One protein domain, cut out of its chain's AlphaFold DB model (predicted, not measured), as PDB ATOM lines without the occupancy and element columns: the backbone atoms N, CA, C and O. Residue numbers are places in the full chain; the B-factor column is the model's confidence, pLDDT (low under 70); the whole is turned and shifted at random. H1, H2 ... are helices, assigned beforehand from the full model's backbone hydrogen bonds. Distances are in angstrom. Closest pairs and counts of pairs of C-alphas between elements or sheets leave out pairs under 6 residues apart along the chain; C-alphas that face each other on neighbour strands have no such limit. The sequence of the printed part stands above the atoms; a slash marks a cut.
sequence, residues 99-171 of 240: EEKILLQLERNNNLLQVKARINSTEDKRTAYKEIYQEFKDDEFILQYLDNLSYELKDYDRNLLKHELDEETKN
ATOM      1  N   GLU A  99      72.349 -41.162  14.679       88.12
ATOM      2  CA  GLU A  99      72.153 -40.708  16.059       88.12
ATOM      3  C   GLU A  99      70.664 -40.549  16.394       88.12
ATOM      4  O   GLU A  99      70.204 -41.092  17.397       88.12
ATOM      5  N   GLU A 100      69.879 -39.933  15.504       83.50
ATOM      6  CA  GLU A 100      68.417 -39.840  15.639       83.50
ATOM      7  C   GLU A 100      67.754 -41.223  15.681       83.50
ATOM      8  O   GLU A 100      66.840 -41.451  16.471       83.50
ATOM      9  N   LYS A 101      68.241 -42.182  14.880       83.50
ATOM     10  CA  LYS A 101      67.757 -43.573  14.909       83.50
ATOM     11  C   LYS A 101      68.002 -44.237  16.262       83.50
ATOM     12  O   LYS A 101      67.115 -44.916  16.773       83.50
ATOM     13  N   ILE A 102      69.188 -44.041  16.839       86.81
ATOM     14  CA  ILE A 102      69.534 -44.589  18.157       86.81
ATOM     15  C   ILE A 102      68.668 -43.948  19.243       86.81
ATOM     16  O   ILE A 102      68.112 -44.670  20.069       86.81
ATOM     17  N   LEU A 103      68.515 -42.621  19.227       86.38
ATOM     18  CA  LEU A 103      67.686 -41.898  20.191       86.38
ATOM     19  C   LEU A 103      66.225 -42.351  20.129       86.38
ATOM     20  O   LEU A 103      65.667 -42.712  21.162       86.38
ATOM     21  N   LEU A 104      65.651 -42.449  18.926       84.06
ATOM     22  CA  LEU A 104      64.289 -42.946  18.735       84.06
ATOM     23  C   LEU A 104      64.133 -44.381  19.252       84.06
ATOM     24  O   LEU A 104      63.128 -44.727  19.867       84.06
ATOM     25  N   GLN A 105      65.122 -45.246  19.019       84.31
ATOM     26  CA  GLN A 105      65.055 -46.629  19.482       84.31
ATOM     27  C   GLN A 105      65.186 -46.743  21.007       84.31
ATOM     28  O   GLN A 105      64.522 -47.583  21.617       84.31
ATOM     29  N   LEU A 106      65.998 -45.889  21.637       87.25
ATOM     30  CA  LEU A 106      66.088 -45.789  23.095       87.25
ATOM     31  C   LEU A 106      64.785 -45.267  23.705       87.25
ATOM     32  O   LEU A 106      64.314 -45.834  24.690       87.25
ATOM     33  N   GLU A 107      64.185 -44.242  23.103       86.44
ATOM     34  CA  GLU A 107      62.893 -43.694  23.514       86.44
ATOM     35  C   GLU A 107      61.787 -44.748  23.409       86.44
ATOM     36  O   GLU A 107      61.118 -45.035  24.399       86.44
ATOM     37  N   ARG A 108      61.675 -45.426  22.260       86.31
ATOM     38  CA  ARG A 108      60.732 -46.537  22.061       86.31
ATOM     39  C   ARG A 108      60.912 -47.630  23.106       86.31
ATOM     40  O   ARG A 108      59.936 -48.066  23.706       86.31
ATOM     41  N   ASN A 109      62.147 -48.058  23.362       86.75
ATOM     42  CA  ASN A 109      62.419 -49.072  24.381       86.75
ATOM     43  C   ASN A 109      62.017 -48.607  25.786       86.75
ATOM     44  O   ASN A 109      61.482 -49.400  26.560       86.75
ATOM     45  N   ASN A 110      62.248 -47.336  26.119       89.75
ATOM     46  CA  ASN A 110      61.829 -46.766  27.395       89.75
ATOM     47  C   ASN A 110      60.297 -46.744  27.511       89.75
ATOM     48  O   ASN A 110      59.750 -47.259  28.486       89.75
ATOM     49  N   ASN A 111      59.605 -46.270  26.474       87.88
ATOM     50  CA  ASN A 111      58.144 -46.237  26.420       87.88
ATOM     51  C   ASN A 111      57.550 -47.646  26.563       87.88
ATOM     52  O   ASN A 111      56.660 -47.854  27.383       87.88
ATOM     53  N   LEU A 112      58.098 -48.652  25.870       88.38
ATOM     54  CA  LEU A 112      57.667 -50.048  26.018       88.38
ATOM     55  C   LEU A 112      57.807 -50.566  27.454       88.38
ATOM     56  O   LEU A 112      56.908 -51.241  27.963       88.38
ATOM     57  N   LEU A 113      58.926 -50.259  28.118       88.25
ATOM     58  CA  LEU A 113      59.147 -50.654  29.509       88.25
ATOM     59  C   LEU A 113      58.130 -49.992  30.443       88.25
ATOM     60  O   LEU A 113      57.582 -50.669  31.314       88.25
ATOM     61  N   GLN A 114      57.840 -48.706  30.239       88.25
ATOM     62  CA  GLN A 114      56.849 -47.972  31.028       88.25
ATOM     63  C   GLN A 114      55.430 -48.507  30.815       88.25
ATOM     64  O   GLN A 114      54.719 -48.753  31.790       88.25
ATOM     65  N   VAL A 115      55.041 -48.757  29.562       89.62
ATOM     66  CA  VAL A 115      53.745 -49.351  29.196       89.62
ATOM     67  C   VAL A 115      53.572 -50.704  29.878       89.62
ATOM     68  O   VAL A 115      52.592 -50.932  30.591       89.62
ATOM     69  N   LYS A 116      54.564 -51.590  29.737       87.62
ATOM     70  CA  LYS A 116      54.535 -52.916  30.357       87.62
ATOM     71  C   LYS A 116      54.488 -52.833  31.884       87.62
ATOM     72  O   LYS A 116      53.791 -53.629  32.515       87.62
ATOM     73  N   ALA A 117      55.219 -51.899  32.490       87.44
ATOM     74  CA  ALA A 117      55.200 -51.696  33.934       87.44
ATOM     75  C   ALA A 117      53.822 -51.220  34.423       87.44
ATOM     76  O   ALA A 117      53.286 -51.822  35.352       87.44
ATOM     77  N   ARG A 118      53.209 -50.222  33.766       87.75
ATOM     78  CA  ARG A 118      51.872 -49.704  34.122       87.75
ATOM     79  C   ARG A 118      50.801 -50.790  34.048       87.75
ATOM     80  O   ARG A 118      50.066 -50.970  35.022       87.75
ATOM     81  N   ILE A 119      50.768 -51.565  32.962       87.44
ATOM     82  CA  ILE A 119      49.799 -52.663  32.789       87.44
ATOM     83  C   ILE A 119      49.961 -53.722  33.886       87.44
ATOM     84  O   ILE A 119      48.973 -54.182  34.449       87.44
ATOM     85  N   ASN A 120      51.199 -54.098  34.222       84.88
ATOM     86  CA  ASN A 120      51.453 -55.123  35.237       84.88
ATOM     87  C   ASN A 120      51.256 -54.632  36.674       84.88
ATOM     88  O   ASN A 120      50.995 -55.445  37.557       84.88
ATOM     89  N   SER A 121      51.387 -53.328  36.918       85.12
ATOM     90  CA  SER A 121      51.178 -52.727  38.240       85.12
ATOM     91  C   SER A 121      49.707 -52.491  38.591       85.12
ATOM     92  O   SER A 121      49.403 -52.214  39.749       85.12
ATOM     93  N   THR A 122      48.801 -52.601  37.615       82.56
ATOM     94  CA  THR A 122      47.375 -52.296  37.788       82.56
ATOM     95  C   THR A 122      46.558 -53.585  37.882       82.56
ATOM     96  O   THR A 122      46.694 -54.473  37.041       82.56
ATOM     97  N   GLU A 123      45.682 -53.695  38.887       81.75
ATOM     98  CA  GLU A 123      44.763 -54.839  39.016       81.75
ATOM     99  C   GLU A 123      43.686 -54.832  37.919       81.75
ATOM    100  O   GLU A 123      43.416 -55.863  37.298       81.75
ATOM    101  N   ASP A 124      43.117 -53.658  37.624       86.12
ATOM    102  CA  ASP A 124      42.229 -53.448  36.477       86.12
ATOM    103  C   ASP A 124      43.042 -53.218  35.199       86.12
ATOM    104  O   ASP A 124      43.276 -52.092  34.746       86.12
ATOM    105  N   LYS A 125      43.485 -54.329  34.608       85.00
ATOM    106  CA  LYS A 125      44.259 -54.298  33.368       85.00
ATOM    107  C   LYS A 125      43.508 -53.587  32.242       85.00
ATOM    108  O   LYS A 125      44.137 -52.838  31.505       85.00
ATOM    109  N   ARG A 126      42.190 -53.789  32.096       85.31
ATOM    110  CA  ARG A 126      41.402 -53.238  30.976       85.31
ATOM    111  C   ARG A 126      41.441 -51.713  30.973       85.31
ATOM    112  O   ARG A 126      41.716 -51.117  29.933       85.31
ATOM    113  N   THR A 127      41.210 -51.096  32.129       84.62
ATOM    114  CA  THR A 127      41.268 -49.636  32.266       84.62
ATOM    115  C   THR A 127      42.676 -49.111  31.976       84.62
ATOM    116  O   THR A 127      42.816 -48.158  31.215       84.62
ATOM    117  N   ALA A 128      43.725 -49.797  32.448       86.69
ATOM    118  CA  ALA A 128      45.105 -49.437  32.116       86.69
ATOM    119  C   ALA A 128      45.395 -49.519  30.603       86.69
ATOM    120  O   ALA A 128      46.010 -48.610  30.051       86.69
ATOM    121  N   TYR A 129      44.921 -50.562  29.907       87.31
ATOM    122  CA  TYR A 129      45.044 -50.647  28.444       87.31
ATOM    123  C   TYR A 129      44.363 -49.473  27.749       87.31
ATOM    124  O   TYR A 129      44.940 -48.890  26.833       87.31
ATOM    125  N   LYS A 130      43.149 -49.127  28.185       84.19
ATOM    126  CA  LYS A 130      42.372 -48.034  27.603       84.19
ATOM    127  C   LYS A 130      43.090 -46.690  27.751       84.19
ATOM    128  O   LYS A 130      43.221 -45.959  26.774       84.19
ATOM    129  N   GLU A 131      43.591 -46.382  28.945       86.62
ATOM    130  CA  GLU A 131      44.323 -45.138  29.214       86.62
ATOM    131  C   GLU A 131      45.598 -45.025  28.370       86.62
ATOM    132  O   GLU A 131      45.835 -43.992  27.744       86.62
ATOM    133  N   ILE A 132      46.390 -46.098  28.303       88.69
ATOM    134  CA  ILE A 132      47.646 -46.103  27.544       88.69
ATOM    135  C   ILE A 132      47.370 -46.007  26.038       88.69
ATOM    136  O   ILE A 132      48.081 -45.303  25.326       88.69
ATOM    137  N   TYR A 133      46.318 -46.663  25.542       86.38
ATOM    138  CA  TYR A 133      45.916 -46.536  24.143       86.38
ATOM    139  C   TYR A 133      45.586 -45.081  23.781       86.38
ATOM    140  O   TYR A 133      45.994 -44.606  22.726       86.38
ATOM    141  N   GLN A 134      44.887 -44.354  24.658       82.81
ATOM    142  CA  GLN A 134      44.567 -42.941  24.429       82.81
ATOM    143  C   GLN A 134      45.806 -42.036  24.481       82.81
ATOM    144  O   GLN A 134      45.908 -41.094  23.694       82.81
ATOM    145  N   GLU A 135      46.750 -42.323  25.379       84.62
ATOM    146  CA  GLU A 135      48.016 -41.590  25.510       84.62
ATOM    147  C   GLU A 135      48.908 -41.743  24.267       84.62
ATOM    148  O   GLU A 135      49.502 -40.767  23.814       84.62
ATOM    149  N   PHE A 136      48.946 -42.942  23.676       84.62
ATOM    150  CA  PHE A 136      49.802 -43.288  22.533       84.62
ATOM    151  C   PHE A 136      49.026 -43.496  21.224       84.62
ATOM    152  O   PHE A 136      49.503 -44.188  20.326       84.62
ATOM    153  N   LYS A 137      47.841 -42.893  21.084       77.62
ATOM    154  CA  LYS A 137      46.947 -43.084  19.924       77.62
ATOM    155  C   LYS A 137      47.572 -42.754  18.558       77.62
ATOM    156  O   LYS A 137      47.059 -43.196  17.537       77.62
ATOM    157  N   ASP A 138      48.651 -41.973  18.551       75.19
ATOM    158  CA  ASP A 138      49.361 -41.530  17.348       75.19
ATOM    159  C   ASP A 138      50.714 -42.270  17.150       75.19
ATOM    160  O   ASP A 138      51.406 -42.041  16.158       75.19
ATOM    161  N   ASP A 139      51.097 -43.185  18.056       79.44
ATOM    162  CA  ASP A 139      52.331 -43.987  17.975       79.44
ATOM    163  C   ASP A 139      52.026 -45.436  17.558       79.44
ATOM    164  O   ASP A 139      51.748 -46.312  18.380       79.44
ATOM    165  N   GLU A 140      52.124 -45.708  16.255       78.75
ATOM    166  CA  GLU A 140      51.836 -47.022  15.664       78.75
ATOM    167  C   GLU A 140      52.661 -48.166  16.282       78.75
ATOM    168  O   GLU A 140      52.162 -49.284  16.434       78.75
ATOM    169  N   PHE A 141      53.904 -47.898  16.700       81.75
ATOM    170  CA  PHE A 141      54.768 -48.914  17.299       81.75
ATOM    171  C   PHE A 141      54.254 -49.333  18.680       81.75
ATOM    172  O   PHE A 141      54.182 -50.528  18.987       81.75
ATOM    173  N   ILE A 142      53.851 -48.360  19.501       84.25
ATOM    174  CA  ILE A 142      53.252 -48.634  20.810       84.25
ATOM    175  C   ILE A 142      51.867 -49.265  20.650       84.25
ATOM    176  O   ILE A 142      51.571 -50.232  21.352       84.25
ATOM    177  N   LEU A 143      51.048 -48.811  19.699       85.06
ATOM    178  CA  LEU A 143      49.738 -49.413  19.429       85.06
ATOM    179  C   LEU A 143      49.844 -50.886  19.014       85.06
ATOM    180  O   LEU A 143      49.092 -51.723  19.516       85.06
ATOM    181  N   GLN A 144      50.809 -51.234  18.160       84.31
ATOM    182  CA  GLN A 144      51.052 -52.624  17.773       84.31
ATOM    183  C   GLN A 144      51.525 -53.472  18.963       84.31
ATOM    184  O   GLN A 144      51.141 -54.636  19.109       84.31
ATOM    185  N   TYR A 145      52.344 -52.897  19.845       86.62
ATOM    186  CA  TYR A 145      52.743 -53.562  21.080       86.62
ATOM    187  C   TYR A 145      51.561 -53.781  22.035       86.62
ATOM    188  O   TYR A 145      51.419 -54.872  22.590       86.62
ATOM    189  N   LEU A 146      50.684 -52.784  22.187       86.88
ATOM    190  CA  LEU A 146      49.468 -52.877  22.995       86.88
ATOM    191  C   LEU A 146      48.496 -53.930  22.461       86.88
ATOM    192  O   LEU A 146      47.936 -54.676  23.262       86.88
ATOM    193  N   ASP A 147      48.317 -54.043  21.141       84.75
ATOM    194  CA  ASP A 147      47.453 -55.077  20.558       84.75
ATOM    195  C   ASP A 147      47.989 -56.485  20.855       84.75
ATOM    196  O   ASP A 147      47.230 -57.357  21.285       84.75
ATOM    197  N   ASN A 148      49.307 -56.687  20.748       84.88
ATOM    198  CA  ASN A 148      49.954 -57.945  21.130       84.88
ATOM    199  C   ASN A 148      49.788 -58.255  22.624       84.88
ATOM    200  O   ASN A 148      49.475 -59.386  22.991       84.88
ATOM    201  N   LEU A 149      49.958 -57.253  23.490       82.88
ATOM    202  CA  LEU A 149      49.744 -57.406  24.926       82.88
ATOM    203  C   LEU A 149      48.264 -57.652  25.274       82.88
ATOM    204  O   LEU A 149      47.974 -58.394  26.211       82.88
ATOM    205  N   SER A 150      47.314 -57.131  24.489       83.81
ATOM    206  CA  SER A 150      45.872 -57.325  24.713       83.81
ATOM    207  C   SER A 150      45.445 -58.798  24.711       83.81
ATOM    208  O   SER A 150      44.411 -59.133  25.284       83.81
ATOM    209  N   TYR A 151      46.238 -59.693  24.109       83.88
ATOM    210  CA  TYR A 151      46.020 -61.142  24.161       83.88
ATOM    211  C   TYR A 151      46.224 -61.742  25.563       83.88
ATOM    212  O   TYR A 151      45.791 -62.864  25.807       83.88
ATOM    213  N   GLU A 152      46.848 -61.012  26.490       82.94
ATOM    214  CA  GLU A 152      46.950 -61.398  27.902       82.94
ATOM    215  C   GLU A 152      45.670 -61.087  28.704       82.94
ATOM    216  O   GLU A 152      45.528 -61.537  29.846       82.94
ATOM    217  N   LEU A 153      44.741 -60.302  28.142       84.38
ATOM    218  CA  LEU A 153      43.429 -60.063  28.741       84.38
ATOM    219  C   LEU A 153      42.522 -61.283  28.567       84.38
ATOM    220  O   LEU A 153      42.633 -62.045  27.608       84.38
ATOM    221  N   LYS A 154      41.553 -61.428  29.474       86.19
ATOM    222  CA  LYS A 154      40.453 -62.378  29.278       86.19
ATOM    223  C   LYS A 154      39.642 -61.972  28.045       86.19
ATOM    224  O   LYS A 154      39.423 -60.783  27.820       86.19
ATOM    225  N   ASP A 155      39.124 -62.952  27.306       83.25
ATOM    226  CA  ASP A 155      38.391 -62.718  26.050       83.25
ATOM    227  C   ASP A 155      37.244 -61.705  26.183       83.25
ATOM    228  O   ASP A 155      37.044 -60.873  25.299       83.25
ATOM    229  N   TYR A 156      36.505 -61.741  27.298       85.31
ATOM    230  CA  TYR A 156      35.437 -60.777  27.573       85.31
ATOM    231  C   TYR A 156      35.970 -59.339  27.666       85.31
ATOM    232  O   TYR A 156      35.480 -58.458  26.962       85.31
ATOM    233  N   ASP A 157      37.005 -59.120  28.477       84.56
ATOM    234  CA  ASP A 157      37.599 -57.796  28.689       84.56
ATOM    235  C   ASP A 157      38.277 -57.277  27.424       84.56
ATOM    236  O   ASP A 157      38.197 -56.089  27.123       84.56
ATOM    237  N   ARG A 158      38.891 -58.169  26.640       84.69
ATOM    238  CA  ARG A 158      39.489 -57.835  25.347       84.69
ATOM    239  C   ARG A 158      38.441 -57.381  24.334       84.69
ATOM    240  O   ARG A 158      38.648 -56.387  23.643       84.69
ATOM    241  N   ASN A 159      37.322 -58.098  24.226       82.75
ATOM    242  CA  ASN A 159      36.241 -57.733  23.309       82.75
ATOM    243  C   ASN A 159      35.572 -56.420  23.722       82.75
ATOM    244  O   ASN A 159      35.270 -55.591  22.865       82.75
ATOM    245  N   LEU A 160      35.380 -56.219  25.025       82.75
ATOM    246  CA  LEU A 160      34.831 -54.979  25.558       82.75
ATOM    247  C   LEU A 160      35.780 -53.796  25.324       82.75
ATOM    248  O   LEU A 160      35.337 -52.770  24.828       82.75
ATOM    249  N   LEU A 161      37.083 -53.964  25.571       83.31
ATOM    250  CA  LEU A 161      38.098 -52.954  25.267       83.31
ATOM    251  C   LEU A 161      38.095 -52.584  23.781       83.31
ATOM    252  O   LEU A 161      38.091 -51.405  23.453       83.31
ATOM    253  N   LYS A 162      38.053 -53.567  22.871       80.50
ATOM    254  CA  LYS A 162      37.955 -53.296  21.426       80.50
ATOM    255  C   LYS A 162      36.736 -52.442  21.094       80.50
ATOM    256  O   LYS A 162      36.863 -51.472  20.361       80.50
ATOM    257  N   HIS A 163      35.583 -52.767  21.671       77.38
ATOM    258  CA  HIS A 163      34.369 -51.978  21.486       77.38
ATOM    259  C   HIS A 163      34.511 -50.552  22.038       77.38
ATOM    260  O   HIS A 163      34.155 -49.596  21.357       77.38
ATOM    261  N   GLU A 164      35.051 -50.398  23.250       78.00
ATOM    262  CA  GLU A 164      35.274 -49.096  23.886       78.00
ATOM    263  C   GLU A 164      36.241 -48.226  23.071       78.00
ATOM    264  O   GLU A 164      35.961 -47.052  22.837       78.00
ATOM    265  N   LEU A 165      37.345 -48.799  22.584       74.94
ATOM    266  CA  LEU A 165      38.312 -48.102  21.737       74.94
ATOM    267  C   LEU A 165      37.707 -47.738  20.377       74.94
ATOM    268  O   LEU A 165      37.874 -46.608  19.919       74.94
ATOM    269  N   ASP A 166      36.943 -48.643  19.763       68.69
ATOM    270  CA  ASP A 166      36.232 -48.385  18.508       68.69
ATOM    271  C   ASP A 166      35.155 -47.300  18.653       68.69
ATOM    272  O   ASP A 166      34.820 -46.638  17.674       68.69
ATOM    273  N   GLU A 167      34.546 -47.131  19.827       63.94
ATOM    274  CA  GLU A 167      33.559 -46.076  20.085       63.94
ATOM    275  C   GLU A 167      34.200 -44.728  20.426       63.94
ATOM    276  O   GLU A 167      33.707 -43.693  19.981       63.94
ATOM    277  N   GLU A 168      35.305 -44.724  21.170       58.41
ATOM    278  CA  GLU A 168      35.951 -43.507  21.675       58.41
ATOM    279  C   GLU A 168      36.885 -42.853  20.639       58.41
ATOM    280  O   GLU A 168      37.054 -41.635  20.631       58.41
ATOM    281  N   THR A 169      37.437 -43.637  19.705       59.06
ATOM    282  CA  THR A 169      38.250 -43.138  18.572       59.06
ATOM    283  C   THR A 169      37.414 -42.665  17.381       59.06
ATOM    284  O   THR A 169      37.917 -42.016  16.458       59.06
ATOM    285  N   LYS A 170      36.114 -42.963  17.379       66.25
ATOM    286  CA  LYS A 170      35.205 -42.594  16.298       66.25
ATOM    287  C   LYS A 170      34.947 -41.089  16.320       66.25
ATOM    288  O   LYS A 170      34.124 -40.587  17.083       66.25
ATOM    289  N   ASN A 171      35.608 -40.363  15.417       74.19
ATOM    290  CA  ASN A 171      35.293 -38.962  15.140       74.19
ATOM    291  C   ASN A 171      33.769 -38.831  14.901       74.19
ATOM    292  O   ASN A 171      33.250 -39.464  13.975       74.19
TER     293      ASN A 171
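What this domain is: This is residues 99 to 171 of the 240 residues of an uncharacterized protein of Vagococcus bubulae (UniProt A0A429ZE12). Three helices, H1, H2 and H3, form a small up-and-down bundle, each running against the one before it, and H4 packs on H2, away from H1. The first part of long H1, residues 99 to 107, stands free and sticks out as an arm. The printed part has 73 residues with four named helices in the order H1, H2, H3, H4 and no named strand; the class is all helix. It is only just compact, close to loose, with a radius of gyration of the C-alphas of 13.0 A, and its outline is flat, spanning 43 by 31 by 16 A.

Where its parts are: H1 covers residues 99 to 121, from C-alpha 99 at (72.153, -40.708, 16.059), and is 32.8 A long. H2 covers residues 125 to 135, 15.4 A. H3 covers residues 140 to 150, 15.0 A. H4 covers residues 155 to 168, 19.9 A, ending with C-alpha 168 at (35.951, -43.507, 21.675).

How they stand to each other: H2 is the hub, touching the three other helices. With residues 115 to 119 alone, H1 touches H2; the closest C-alphas, of Ile 119 and Ala 128, are 5.7 A apart. This helical hairpin has a shallow tilt of 30 degrees, opposite ways. With residues 108 to 112 alone, H1 touches H3, closest at the C-alphas of Leu 112 and Ile 142, 7.0 A. H2 and H3, also a helical hairpin, touch closest at the C-alphas of Tyr 133 and Leu 143, 6.7 A, at a shallow tilt of 7 degrees. H4 touches H2, closest at the C-alphas of Arg 126 and Asp 157, 6.4 A, running the same way at 27 degrees. H3 and H4 are close but not clearly touching; H1 and H4 are apart. In H1, H2, H3 and H4 every O i to N i+4 pair is within hydrogen-bond range.

The domain as a whole: The C-alphas farthest apart, of Glu 99 and Tyr 156, are 43.4 A apart. The printed part has no cut, and its three links are tight. Mean pLDDT of the printed part is 82.9; residues 166 to 170 are under 70.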